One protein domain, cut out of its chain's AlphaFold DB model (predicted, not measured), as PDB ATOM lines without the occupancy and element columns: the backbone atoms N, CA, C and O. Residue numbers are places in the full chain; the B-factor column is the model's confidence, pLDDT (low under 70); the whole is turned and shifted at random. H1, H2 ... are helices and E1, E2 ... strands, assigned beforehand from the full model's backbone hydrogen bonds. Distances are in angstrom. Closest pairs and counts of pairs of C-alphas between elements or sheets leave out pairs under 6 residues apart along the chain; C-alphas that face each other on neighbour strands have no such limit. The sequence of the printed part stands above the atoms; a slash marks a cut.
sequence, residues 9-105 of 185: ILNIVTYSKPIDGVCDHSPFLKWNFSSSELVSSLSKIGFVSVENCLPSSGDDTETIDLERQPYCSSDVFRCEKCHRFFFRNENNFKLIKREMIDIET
ATOM      1  N   ILE A   9     353.686 346.394 277.923       84.25
ATOM      2  CA  ILE A   9     354.053 347.798 278.096       84.25
ATOM      3  C   ILE A   9     355.187 348.211 277.152       84.25
ATOM      4  O   ILE A   9     355.085 349.254 276.510       84.25
ATOM      5  N   LEU A  10     356.206 347.362 276.970       82.94
ATOM      6  CA  LEU A  10     357.299 347.620 276.030       82.94
ATOM      7  C   LEU A  10     356.811 347.723 274.591       82.94
ATOM      8  O   LEU A  10     357.165 348.678 273.904       82.94
ATOM      9  N   ASN A  11     355.961 346.792 274.151       79.88
ATOM     10  CA  ASN A  11     355.360 346.850 272.822       79.88
ATOM     11  C   ASN A  11     354.639 348.186 272.638       79.88
ATOM     12  O   ASN A  11     354.859 348.898 271.667       79.88
ATOM     13  N   ILE A  12     353.805 348.559 273.603       83.19
ATOM     14  CA  ILE A  12     352.983 349.763 273.513       83.19
ATOM     15  C   ILE A  12     353.841 351.021 273.435       83.19
ATOM     16  O   ILE A  12     353.590 351.861 272.573       83.19
ATOM     17  N   VAL A  13     354.862 351.137 274.282       85.31
ATOM     18  CA  VAL A  13     355.767 352.292 274.267       85.31
ATOM     19  C   VAL A  13     356.580 352.315 272.967       85.31
ATOM     20  O   VAL A  13     356.690 353.371 272.351       85.31
ATOM     21  N   THR A  14     357.063 351.161 272.497       79.12
ATOM     22  CA  THR A  14     357.874 351.033 271.271       79.12
ATOM     23  C   THR A  14     357.084 351.372 270.006       79.12
ATOM     24  O   THR A  14     357.597 352.053 269.124       79.12
ATOM     25  N   TYR A  15     355.823 350.944 269.910       78.56
ATOM     26  CA  TYR A  15     354.966 351.229 268.752       78.56
ATOM     27  C   TYR A  15     354.263 352.586 268.832       78.56
ATOM     28  O   TYR A  15     353.643 353.024 267.857       78.56
ATOM     29  N   SER A  16     354.316 353.255 269.984       81.00
ATOM     30  CA  SER A  16     353.699 354.562 270.124       81.00
ATOM     31  C   SER A  16     354.465 355.626 269.348       81.00
ATOM     32  O   SER A  16     355.686 355.724 269.422       81.00
ATOM     33  N   LYS A  17     353.724 356.452 268.606       82.62
ATOM     34  CA  LYS A  17     354.251 357.641 267.932       82.62
ATOM     35  C   LYS A  17     353.776 358.871 268.699       82.62
ATOM     36  O   LYS A  17     352.694 359.379 268.388       82.62
ATOM     37  N   PRO A  18     354.493 359.294 269.755       87.50
ATOM     38  CA  PRO A  18     354.117 360.494 270.479       87.50
ATOM     39  C   PRO A  18     354.198 361.716 269.560       87.50
ATOM     40  O   PRO A  18     355.012 361.765 268.639       87.50
ATOM     41  N   ILE A  19     353.341 362.702 269.810       88.62
ATOM     42  CA  ILE A  19     353.332 363.955 269.050       88.62
ATOM     43  C   ILE A  19     354.177 364.980 269.806       88.62
ATOM     44  O   ILE A  19     353.817 365.415 270.906       88.62
ATOM     45  N   ASP A  20     355.315 365.352 269.225       87.44
ATOM     46  CA  ASP A  20     356.238 366.312 269.824       87.44
ATOM     47  C   ASP A  20     355.711 367.753 269.751       87.44
ATOM     48  O   ASP A  20     354.917 368.111 268.885       87.44
ATOM     49  N   GLY A  21     356.124 368.589 270.710       86.38
ATOM     50  CA  GLY A  21     355.748 370.008 270.778       86.38
ATOM     51  C   GLY A  21     354.317 370.311 271.247       86.38
ATOM     52  O   GLY A  21     353.993 371.477 271.440       86.38
ATOM     53  N   VAL A  22     353.467 369.300 271.468       89.69
ATOM     54  CA  VAL A  22     352.061 369.503 271.890       89.69
ATOM     55  C   VAL A  22     351.916 369.690 273.400       89.69
ATOM     56  O   VAL A  22     351.141 370.527 273.856       89.69
ATOM     57  N   CYS A  23     352.647 368.895 274.178       89.50
ATOM     58  CA  CYS A  23     352.628 368.944 275.635       89.50
ATOM     59  C   CYS A  23     354.055 368.976 276.173       89.50
ATOM     60  O   CYS A  23     354.891 368.176 275.734       89.50
ATOM     61  N   ASP A  24     354.296 369.823 277.175       89.88
ATOM     62  CA  ASP A  24     355.487 369.729 278.011       89.88
ATOM     63  C   ASP A  24     355.223 368.767 279.175       89.88
ATOM     64  O   ASP A  24     354.417 369.023 280.071       89.88
ATOM     65  N   HIS A  25     355.885 367.616 279.120       91.06
ATOM     66  CA  HIS A  25     355.845 366.597 280.164       91.06
ATOM     67  C   HIS A  25     357.222 366.364 280.794       91.06
ATOM     68  O   HIS A  25     357.404 365.384 281.515       91.06
ATOM     69  N   SER A  26     358.179 367.267 280.558       89.38
ATOM     70  CA  SER A  26     359.502 367.218 281.185       89.38
ATOM     71  C   SER A  26     359.472 367.162 282.724       89.38
ATOM     72  O   SER A  26     360.304 366.439 283.277       89.38
ATOM     73  N   PRO A  27     358.494 367.765 283.444       90.44
ATOM     74  CA  PRO A  27     358.435 367.648 284.903       90.44
ATOM     75  C   PRO A  27     358.172 366.225 285.406       90.44
ATOM     76  O   PRO A  27     358.430 365.943 286.572       90.44
ATOM     77  N   PHE A  28     357.664 365.337 284.545       90.75
ATOM     78  CA  PHE A  28     357.295 363.963 284.887       90.75
ATOM     79  C   PHE A  28     358.389 362.950 284.533       90.75
ATOM     80  O   PHE A  28     358.151 361.754 284.622       90.75
ATOM     81  N   LEU A  29     359.598 363.379 284.142       89.00
ATOM     82  CA  LEU A  29     360.745 362.459 284.008       89.00
ATOM     83  C   LEU A  29     361.105 361.781 285.341       89.00
ATOM     84  O   LEU A  29     361.681 360.697 285.361       89.00
ATOM     85  N   LYS A  30     360.724 362.415 286.449       89.75
ATOM     86  CA  LYS A  30     360.753 361.893 287.815       89.75
ATOM     87  C   LYS A  30     359.330 361.788 288.345       89.75
ATOM     88  O   LYS A  30     358.409 362.354 287.749       89.75
ATOM     89  N   TRP A  31     359.143 361.075 289.450       89.00
ATOM     90  CA  TRP A  31     357.844 361.048 290.114       89.00
ATOM     91  C   TRP A  31     357.460 362.463 290.531       89.00
ATOM     92  O   TRP A  31     358.162 363.112 291.303       89.00
ATOM     93  N   ASN A  32     356.345 362.948 289.994       88.31
ATOM     94  CA  ASN A  32     355.893 364.305 290.249       88.31
ATOM     95  C   ASN A  32     354.397 364.339 290.538       88.31
ATOM     96  O   ASN A  32     353.608 363.624 289.910       88.31
ATOM     97  N   PHE A  33     354.014 365.183 291.490       85.44
ATOM     98  CA  PHE A  33     352.621 365.396 291.827       85.44
ATOM     99  C   PHE A  33     351.926 366.101 290.663       85.44
ATOM    100  O   PHE A  33     352.419 367.086 290.114       85.44
ATOM    101  N   SER A  34     350.769 365.589 290.267       76.62
ATOM    102  CA  SER A  34     350.045 366.129 289.121       76.62
ATOM    103  C   SER A  34     349.128 367.287 289.514       76.62
ATOM    104  O   SER A  34     348.433 367.232 290.528       76.62
ATOM    105  N   SER A  35     349.077 368.325 288.675       69.19
ATOM    106  CA  SER A  35     347.997 369.311 288.715       69.19
ATOM    107  C   SER A  35     346.705 368.702 288.154       69.19
ATOM    108  O   SER A  35     346.726 367.806 287.305       69.19
ATOM    109  N   SER A  36     345.548 369.201 288.592       66.62
ATOM    110  CA  SER A  36     344.231 368.758 288.099       66.62
ATOM    111  C   SER A  36     344.108 368.804 286.566       66.62
ATOM    112  O   SER A  36     343.404 367.985 285.974       66.62
ATOM    113  N   GLU A  37     344.834 369.716 285.916       72.50
ATOM    114  CA  GLU A  37     344.881 369.866 284.462       72.50
ATOM    115  C   GLU A  37     345.500 368.658 283.749       72.50
ATOM    116  O   GLU A  37     344.917 368.176 282.776       72.50
ATOM    117  N   LEU A  38     346.630 368.113 284.225       78.56
ATOM    118  CA  LEU A  38     347.220 366.933 283.588       78.56
ATOM    119  C   LEU A  38     346.258 365.751 283.708       78.56
ATOM    120  O   LEU A  38     345.969 365.123 282.691       78.56
ATOM    121  N   VAL A  39     345.712 365.493 284.903       79.69
ATOM    122  CA  VAL A  39     344.779 364.374 285.140       79.69
ATOM    123  C   VAL A  39     343.592 364.423 284.178       79.69
ATOM    124  O   VAL A  39     343.209 363.389 283.640       79.69
ATOM    125  N   SER A  40     343.064 365.617 283.892       82.94
ATOM    126  CA  SER A  40     341.952 365.794 282.948       82.94
ATOM    127  C   SER A  40     342.289 365.436 281.493       82.94
ATOM    128  O   SER A  40     341.389 365.179 280.704       82.94
ATOM    129  N   SER A  41     343.576 365.398 281.138       88.62
ATOM    130  CA  SER A  41     344.075 365.068 279.794       88.62
ATOM    131  C   SER A  41     344.611 363.639 279.661       88.62
ATOM    132  O   SER A  41     345.153 363.273 278.610       88.62
ATOM    133  N   LEU A  42     344.513 362.843 280.731       92.62
ATOM    134  CA  LEU A  42     345.013 361.477 280.796       92.62
ATOM    135  C   LEU A  42     343.859 360.472 280.796       92.62
ATOM    136  O   LEU A  42     342.946 360.532 281.612       92.62
ATOM    137  N   SER A  43     343.972 359.468 279.932       93.00
ATOM    138  CA  SER A  43     343.066 358.319 279.882       93.00
ATOM    139  C   SER A  43     343.744 357.101 280.511       93.00
ATOM    140  O   SER A  43     344.878 356.776 280.155       93.00
ATOM    141  N   LYS A  44     343.084 356.419 281.458       92.44
ATOM    142  CA  LYS A  44     343.594 355.144 281.992       92.44
ATOM    143  C   LYS A  44     343.486 354.080 280.905       92.44
ATOM    144  O   LYS A  44     342.433 353.927 280.292       92.44
ATOM    145  N   ILE A  45     344.566 353.343 280.687       91.56
ATOM    146  CA  ILE A  45     344.677 352.363 279.597       91.56
ATOM    147  C   ILE A  45     345.022 350.955 280.095       91.56
ATOM    148  O   ILE A  45     344.738 349.985 279.399       91.56
ATOM    149  N   GLY A  46     345.557 350.819 281.310       90.19
ATOM    150  CA  GLY A  46     345.727 349.525 281.973       90.19
ATOM    151  C   GLY A  46     346.466 349.642 283.299       90.19
ATOM    152  O   GLY A  46     346.426 350.703 283.928       90.19
ATOM    153  N   PHE A  47     347.095 348.552 283.735       88.62
ATOM    154  CA  PHE A  47     347.814 348.480 285.006       88.62
ATOM    155  C   PHE A  47     348.935 347.443 284.930       88.62
ATOM    156  O   PHE A  47     348.779 346.378 284.337       88.62
ATOM    157  N   VAL A  48     350.067 347.744 285.549       86.19
ATOM    158  CA  VAL A  48     351.139 346.766 285.735       86.19
ATOM    159  C   VAL A  48     350.799 345.920 286.955       86.19
ATOM    160  O   VAL A  48     350.379 346.450 287.982       86.19
ATOM    161  N   SER A  49     350.944 344.603 286.831       80.94
ATOM    162  CA  SER A  49     350.733 343.668 287.934       80.94
ATOM    163  C   SER A  49     351.762 342.558 287.878       80.94
ATOM    164  O   SER A  49     351.561 341.543 287.212       80.94
ATOM    165  N   VAL A  50     352.844 342.754 288.619       80.44
ATOM    166  CA  VAL A  50     353.879 341.741 288.826       80.44
ATOM    167  C   VAL A  50     353.584 340.981 290.119       80.44
ATOM    168  O   VAL A  50     353.375 341.589 291.165       80.44
ATOM    169  N   GLU A  51     353.561 339.645 290.052       78.44
ATOM    170  CA  GLU A  51     353.185 338.773 291.182       78.44
ATOM    171  C   GLU A  51     354.083 338.958 292.415       78.44
ATOM    172  O   GLU A  51     353.590 338.935 293.540       78.44
ATOM    173  N   ASN A  52     355.384 339.183 292.212       82.50
ATOM    174  CA  ASN A  52     356.378 339.305 293.282       82.50
ATOM    175  C   ASN A  52     357.005 340.700 293.291       82.50
ATOM    176  O   ASN A  52     358.202 340.849 293.052       82.50
ATOM    177  N   CYS A  53     356.194 341.727 293.539       84.12
ATOM    178  CA  CYS A  53     356.718 343.082 293.581       84.12
ATOM    179  C   CYS A  53     357.688 343.299 294.753       84.12
ATOM    180  O   CYS A  53     357.342 343.116 295.923       84.12
ATOM    181  N   LEU A  54     358.894 343.748 294.423       86.44
ATOM    182  CA  LEU A  54     359.943 344.082 295.371       86.44
ATOM    183  C   LEU A  54     359.728 345.486 295.967       86.44
ATOM    184  O   LEU A  54     359.258 346.399 295.279       86.44
ATOM    185  N   PRO A  55     360.102 345.705 297.239       84.50
ATOM    186  CA  PRO A  55     360.031 347.025 297.849       84.50
ATOM    187  C   PRO A  55     360.952 348.022 297.135       84.50
ATOM    188  O   PRO A  55     362.001 347.661 296.588       84.50
ATOM    189  N   SER A  56     360.555 349.297 297.156       77.06
ATOM    190  CA  SER A  56     361.368 350.389 296.620       77.06
ATOM    191  C   SER A  56     362.705 350.474 297.362       77.06
ATOM    192  O   SER A  56     362.752 350.337 298.585       77.06
ATOM    193  N   SER A  57     363.795 350.733 296.636       65.00
ATOM    194  CA  SER A  57     365.107 351.028 297.228       65.00
ATOM    195  C   SER A  57     365.226 352.463 297.759       65.00
ATOM    196  O   SER A  57     366.280 352.825 298.266       65.00
ATOM    197  N   GLY A  58     364.165 353.275 297.674       59.09
ATOM    198  CA  GLY A  58     364.124 354.637 298.217       59.09
ATOM    199  C   GLY A  58     364.668 355.726 297.288       59.09
ATOM    200  O   GLY A  58     364.391 356.896 297.537       59.09
ATOM    201  N   ASP A  59     365.351 355.363 296.201       59.75
ATOM    202  CA  ASP A  59     365.780 356.309 295.170       59.75
ATOM    203  C   ASP A  59     364.784 356.328 294.006       59.75
ATOM    204  O   ASP A  59     364.461 355.290 293.422       59.75
ATOM    205  N   ASP A  60     364.311 357.525 293.645       65.88
ATOM    206  CA  ASP A  60     363.659 357.770 292.356       65.88
ATOM    207  C   ASP A  60     364.724 357.678 291.259       65.88
ATOM    208  O   ASP A  60     365.287 358.678 290.803       65.88
ATOM    209  N   THR A  61     365.068 356.443 290.906       67.19
ATOM    210  CA  THR A  61     366.031 356.145 289.857       67.19
ATOM    211  C   THR A  61     365.507 356.660 288.521       67.19
ATOM    212  O   THR A  61     364.306 356.621 288.229       67.19
ATOM    213  N   GLU A  62     366.411 357.143 287.670       74.25
ATOM    214  CA  GLU A  62     366.064 357.495 286.286       74.25
ATOM    215  C   GLU A  62     365.559 356.268 285.512       74.25
ATOM    216  O   GLU A  62     364.747 356.400 284.598       74.25
ATOM    217  N   THR A  63     365.964 355.071 285.942       86.12
ATOM    218  CA  THR A  63     365.493 353.789 285.430       86.12
ATOM    219  C   THR A  63     364.174 353.341 286.069       86.12
ATOM    220  O   THR A  63     363.911 353.528 287.260       86.12
ATOM    221  N   ILE A  64     363.328 352.732 285.245       89.06
ATOM    222  CA  ILE A  64     362.057 352.095 285.566       89.06
ATOM    223  C   ILE A  64     362.335 350.598 285.690       89.06
ATOM    224  O   ILE A  64     362.588 349.927 284.690       89.06
ATOM    225  N   ASP A  65     362.239 350.086 286.913       88.88
ATOM    226  CA  ASP A  65     362.296 348.657 287.207       88.88
ATOM    227  C   ASP A  65     360.870 348.136 287.425       88.88
ATOM    228  O   ASP A  65     360.253 348.399 288.459       88.88
ATOM    229  N   LEU A  66     360.332 347.404 286.445       87.12
ATOM    230  CA  LEU A  66     358.959 346.895 286.501       87.12
ATOM    231  C   LEU A  66     358.733 345.872 287.629       87.12
ATOM    232  O   LEU A  66     357.581 345.651 287.997       87.12
ATOM    233  N   GLU A  67     359.783 345.284 288.214       86.81
ATOM    234  CA  GLU A  67     359.664 344.352 289.345       86.81
ATOM    235  C   GLU A  67     359.590 345.064 290.706       86.81
ATOM    236  O   GLU A  67     359.282 344.426 291.713       86.81
ATOM    237  N   ARG A  68     359.838 346.378 290.767       87.69
ATOM    238  CA  ARG A  68     359.886 347.146 292.022       87.69
ATOM    239  C   ARG A  68     358.736 348.120 292.180       87.69
ATOM    240  O   ARG A  68     358.176 348.647 291.216       87.69
ATOM    241  N   GLN A  69     358.436 348.439 293.435       87.81
ATOM    242  CA  GLN A  69     357.592 349.578 293.750       87.81
ATOM    243  C   GLN A  69     358.272 350.895 293.340       87.81
ATOM    244  O   GLN A  69     359.475 351.067 293.560       87.81
ATOM    245  N   PRO A  70     357.499 351.858 292.816       89.31
ATOM    246  CA  PRO A  70     356.039 351.799 292.649       89.31
ATOM    247  C   PRO A  70     355.551 351.219 291.302       89.31
ATOM    248  O   PRO A  70     354.344 351.117 291.089       89.31
ATOM    249  N   TYR A  71     356.438 350.845 290.379       89.25
ATOM    250  CA  TYR A  71     356.094 350.507 288.989       89.25
ATOM    251  C   TYR A  71     355.280 349.219 288.836       89.25
ATOM    252  O   TYR A  71     354.298 349.198 288.100       89.25
ATOM    253  N   CYS A  72     355.654 348.175 289.570       85.81
ATOM    254  CA  CYS A  72     355.073 346.826 289.534       85.81
ATOM    255  C   CYS A  72     353.555 346.736 289.803       85.81
ATOM    256  O   CYS A  72     352.944 345.698 289.546       85.81
ATOM    257  N   SER A  73     352.975 347.797 290.371       85.88
ATOM    258  CA  SER A  73     351.572 347.917 290.776       85.88
ATOM    259  C   SER A  73     350.976 349.260 290.343       85.88
ATOM    260  O   SER A  73     350.010 349.739 290.939       85.88
ATOM    261  N   SER A  74     351.595 349.919 289.360       89.81
ATOM    262  CA  SER A  74     351.164 351.230 288.882       89.81
ATOM    263  C   SER A  74     350.072 351.111 287.828       89.81
ATOM    264  O   SER A  74     350.120 350.275 286.921       89.81
ATOM    265  N   ASP A  75     349.126 352.040 287.885       91.62
ATOM    266  CA  ASP A  75     348.219 352.267 286.770       91.62
ATOM    267  C   ASP A  75     348.975 352.907 285.603       91.62
ATOM    268  O   ASP A  75     349.845 353.758 285.800       91.62
ATOM    269  N   VAL A  76     348.594 352.543 284.379       92.62
ATOM    270  CA  VAL A  76     349.146 353.128 283.155       92.62
ATOM    271  C   VAL A  76     348.116 354.058 282.530       92.62
ATOM    272  O   VAL A  76     346.961 353.682 282.292       92.62
ATOM    273  N   PHE A  77     348.552 355.276 282.231       93.56
ATOM    274  CA  PHE A  77     347.764 356.327 281.603       93.56
ATOM    275  C   PHE A  77     348.375 356.747 280.269       93.56
ATOM    276  O   PHE A  77     349.583 356.652 280.072       93.56
ATOM    277  N   ARG A  78     347.540 357.255 279.363       94.12
ATOM    278  CA  ARG A  78     347.953 357.848 278.089       94.12
ATOM    279  C   ARG A  78     347.412 359.262 277.971       94.12
ATOM    280  O   ARG A  78     346.208 359.475 278.122       94.12
ATOM    281  N   CYS A  79     348.279 360.212 277.634       93.75
ATOM    282  CA  CYS A  79     347.857 361.560 277.274       93.75
ATOM    283  C   CYS A  79     347.068 361.540 275.964       93.75
ATOM    284  O   CYS A  79     347.530 361.011 274.953       93.75
ATOM    285  N   GLU A  80     345.884 362.139 275.965       92.75
ATOM    286  CA  GLU A  80     345.015 362.178 274.785       92.75
ATOM    287  C   GLU A  80     345.545 363.112 273.692       92.75
ATOM    288  O   GLU A  80     345.253 362.905 272.519       92.75
ATOM    289  N   LYS A  81     346.364 364.103 274.067       92.81
ATOM    290  CA  LYS A  81     346.909 365.114 273.150       92.81
ATOM    291  C   LYS A  81     348.191 364.663 272.454       92.81
ATOM    292  O   LYS A  81     348.315 364.813 271.248       92.81
ATOM    293  N   CYS A  82     349.157 364.146 273.219       93.00
ATOM    294  CA  CYS A  82     350.482 363.794 272.696       93.00
ATOM    295  C   CYS A  82     350.760 362.286 272.660       93.00
ATOM    296  O   CYS A  82     351.841 361.887 272.240       93.00
ATOM    297  N   HIS A  83     349.824 361.452 273.123       92.31
ATOM    298  CA  HIS A  83     349.935 359.989 273.169       92.31
ATOM    299  C   HIS A  83     351.094 359.423 274.003       92.31
ATOM    300  O   HIS A  83     351.369 358.230 273.915       92.31
ATOM    301  N   ARG A  84     351.733 360.232 274.856       93.44
ATOM    302  CA  ARG A  84     352.736 359.745 275.815       93.44
ATOM    303  C   ARG A  84     352.099 358.984 276.973       93.44
ATOM    304  O   ARG A  84     350.946 359.237 277.334       93.44
ATOM    305  N   PHE A  85     352.869 358.067 277.545       93.69
ATOM    306  CA  PHE A  85     352.428 357.136 278.577       93.69
ATOM    307  C   PHE A  85     352.949 357.547 279.947       93.69
ATOM    308  O   PHE A  85     354.036 358.107 280.053       93.69
ATOM    309  N   PHE A  86     352.183 357.258 280.993       93.75
ATOM    310  CA  PHE A  86     352.519 357.606 282.367       93.75
ATOM    311  C   PHE A  86     352.212 356.448 283.301       93.75
ATOM    312  O   PHE A  86     351.144 355.845 283.191       93.75
ATOM    313  N   PHE A  87     353.102 356.195 284.254       93.25
ATOM    314  CA  PHE A  87     352.727 355.490 285.466       93.25
ATOM    315  C   PHE A  87     352.036 356.447 286.414       93.25
ATOM    316  O   PHE A  87     352.384 357.629 286.476       93.25
ATOM    317  N   ARG A  88     351.093 355.918 287.184       91.88
ATOM    318  CA  ARG A  88     350.480 356.606 288.309       91.88
ATOM    319  C   ARG A  88     350.648 355.770 289.568       91.88
ATOM    320  O   ARG A  88     350.207 354.622 289.613       91.88
ATOM    321  N   ASN A  89     351.196 356.408 290.595       88.75
ATOM    322  CA  ASN A  89     351.217 355.910 291.958       88.75
ATOM    323  C   ASN A  89     350.538 356.943 292.858       88.75
ATOM    324  O   ASN A  89     351.045 358.053 293.025       88.75
ATOM    325  N   GLU A  90     349.367 356.599 293.393       86.88
ATOM    326  CA  GLU A  90     348.501 357.518 294.141       86.88
ATOM    327  C   GLU A  90     348.171 358.801 293.350       86.88
ATOM    328  O   GLU A  90     347.330 358.778 292.447       86.88
ATOM    329  N   ASN A  91     348.828 359.921 293.666       86.69
ATOM    330  CA  ASN A  91     348.674 361.219 292.997       86.69
ATOM    331  C   ASN A  91     349.928 361.652 292.221       86.69
ATOM    332  O   ASN A  91     349.943 362.725 291.613       86.69
ATOM    333  N   ASN A  92     350.968 360.822 292.233       90.50
ATOM    334  CA  ASN A  92     352.203 361.064 291.513       90.50
ATOM    335  C   ASN A  92     352.165 360.365 290.161       90.50
ATOM    336  O   ASN A  92     351.638 359.256 290.029       90.50
ATOM    337  N   PHE A  93     352.749 361.016 289.164       92.69
ATOM    338  CA  PHE A  93     352.880 360.492 287.817       92.69
ATOM    339  C   PHE A  93     354.345 360.478 287.406       92.69
ATOM    340  O   PHE A  93     355.116 361.353 287.801       92.69
ATOM    341  N   LYS A  94     354.709 359.496 286.584       92.81
ATOM    342  CA  LYS A  94     356.021 359.419 285.945       92.81
ATOM    343  C   LYS A  94     355.851 359.066 284.479       92.81
ATOM    344  O   LYS A  94     355.144 358.120 284.143       92.81
ATOM    345  N   LEU A  95     356.464 359.857 283.614       92.94
ATOM    346  CA  LEU A  95     356.511 359.658 282.178       92.94
ATOM    347  C   LEU A  95     357.223 358.337 281.879       92.94
ATOM    348  O   LEU A  95     358.305 358.068 282.395       92.94
ATOM    349  N   ILE A  96     356.617 357.534 281.015       92.38
ATOM    350  CA  ILE A  96     357.173 356.265 280.566       92.38
ATOM    351  C   ILE A  96     357.878 356.513 279.243       92.38
ATOM    352  O   ILE A  96     357.257 356.895 278.247       92.38
ATOM    353  N   LYS A  97     359.181 356.266 279.247       90.25
ATOM    354  CA  LYS A  97     360.031 356.280 278.064       90.25
ATOM    355  C   LYS A  97     360.708 354.932 277.928       90.25
ATOM    356  O   LYS A  97     361.077 354.330 278.934       90.25
ATOM    357  N   ARG A  98     360.878 354.469 276.692       86.69
ATOM    358  CA  ARG A  98     361.484 353.163 276.423       86.69
ATOM    359  C   ARG A  98     362.898 353.097 276.989       86.69
ATOM    360  O   ARG A  98     363.228 352.137 277.666       86.69
ATOM    361  N   GLU A  99     363.685 354.145 276.766       86.75
ATOM    362  CA  GLU A  99     365.074 354.258 277.217       86.75
ATOM    363  C   GLU A  99     365.240 354.265 278.743       86.75
ATOM    364  O   GLU A  99     366.343 354.071 279.237       86.75
ATOM    365  N   MET A 100     364.156 354.485 279.491       89.62
ATOM    366  CA  MET A 100     364.168 354.434 280.950       89.62
ATOM    367  C   MET A 100     363.835 353.039 281.480       89.62
ATOM    368  O   MET A 100     364.084 352.786 282.649       89.62
ATOM    369  N   ILE A 101     363.248 352.140 280.686       88.75
ATOM    370  CA  ILE A 101     362.847 350.812 281.165       88.75
ATOM    371  C   ILE A 101     364.068 349.902 281.208       88.75
ATOM    372  O   ILE A 101     364.710 349.674 280.182       88.75
ATOM    373  N   ASP A 102     364.354 349.353 282.385       87.62
ATOM    374  CA  ASP A 102     365.373 348.324 282.529       87.62
ATOM    375  C   ASP A 102     364.850 347.010 281.935       87.62
ATOM    376  O   ASP A 102     364.013 346.314 282.511       87.62
ATOM    377  N   ILE A 103     365.315 346.695 280.726       85.81
ATOM    378  CA  ILE A 103     364.910 345.488 280.002       85.81
ATOM    379  C   ILE A 103     365.371 344.234 280.755       85.81
ATOM    380  O   ILE A 103     364.708 343.193 280.672       85.81
ATOM    381  N   GLU A 104     366.469 344.309 281.512       84.75
ATOM    382  CA  GLU A 104     367.037 343.159 282.212       84.75
ATOM    383  C   GLU A 104     366.114 342.645 283.315       84.75
ATOM    384  O   GLU A 104     366.007 341.428 283.489       84.75
ATOM    385  N   THR A 105     365.355 343.529 283.970       82.44
ATOM    386  CA  THR A 105     364.433 343.131 285.047       82.44
ATOM    387  C   THR A 105     363.142 342.503 284.543       82.44
ATOM    388  O   THR A 105     362.397 341.900 285.307       82.44
TER     389      THR A 105
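This is residues 9 to 105 of the 185 residues of an uncharacterized protein of Flavobacterium sp. (UniProt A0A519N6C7). There is little regular structure: a small, strongly twisted sheet, E1-E2-E3-E4, with short helices round its rim and a long loop, residues 48 to 74, at one end. The sheet is a meander, each strand the antiparallel neighbour of the one before. The 97 printed residues, class mixed, run H1 H2 H3 E1 E2 E3 E4, with 37 in named elements; the whole is compact, radius of gyration of the C-alphas 12.7 A, spans 36 by 28 by 22 A.

E1, residues 42 to 47, and E2, 75 to 79, form a hairpin, N 43 and O 78 2.9 A apart. E2 and E3, 85 to 89, form another, N 77 to O 86 2.8 A, as do E3 and E4, 92 to 96, N 87 to O 94 2.8 A. H2, residues 26 to 29, is at the sheet's level, its closest C-alphas to E4 Phe 28 and Lys 94, 4.8 A. H1, residues 9 to 15, and H3, 36 to 40, only graze the sheet. In H1 and H3 every O i to N i+4 pair is within hydrogen-bond range; H2 is too short for one.

H1 begins at C-alpha 9 (354.053, 347.798, 278.096); E1, 13.9 A long, begins at C-alpha 42 (345.013, 361.477, 280.796).

The printed part has no cut. The E1 to E2 link is long. Residues 35 to 36 and 57 to 61 are under pLDDT 70.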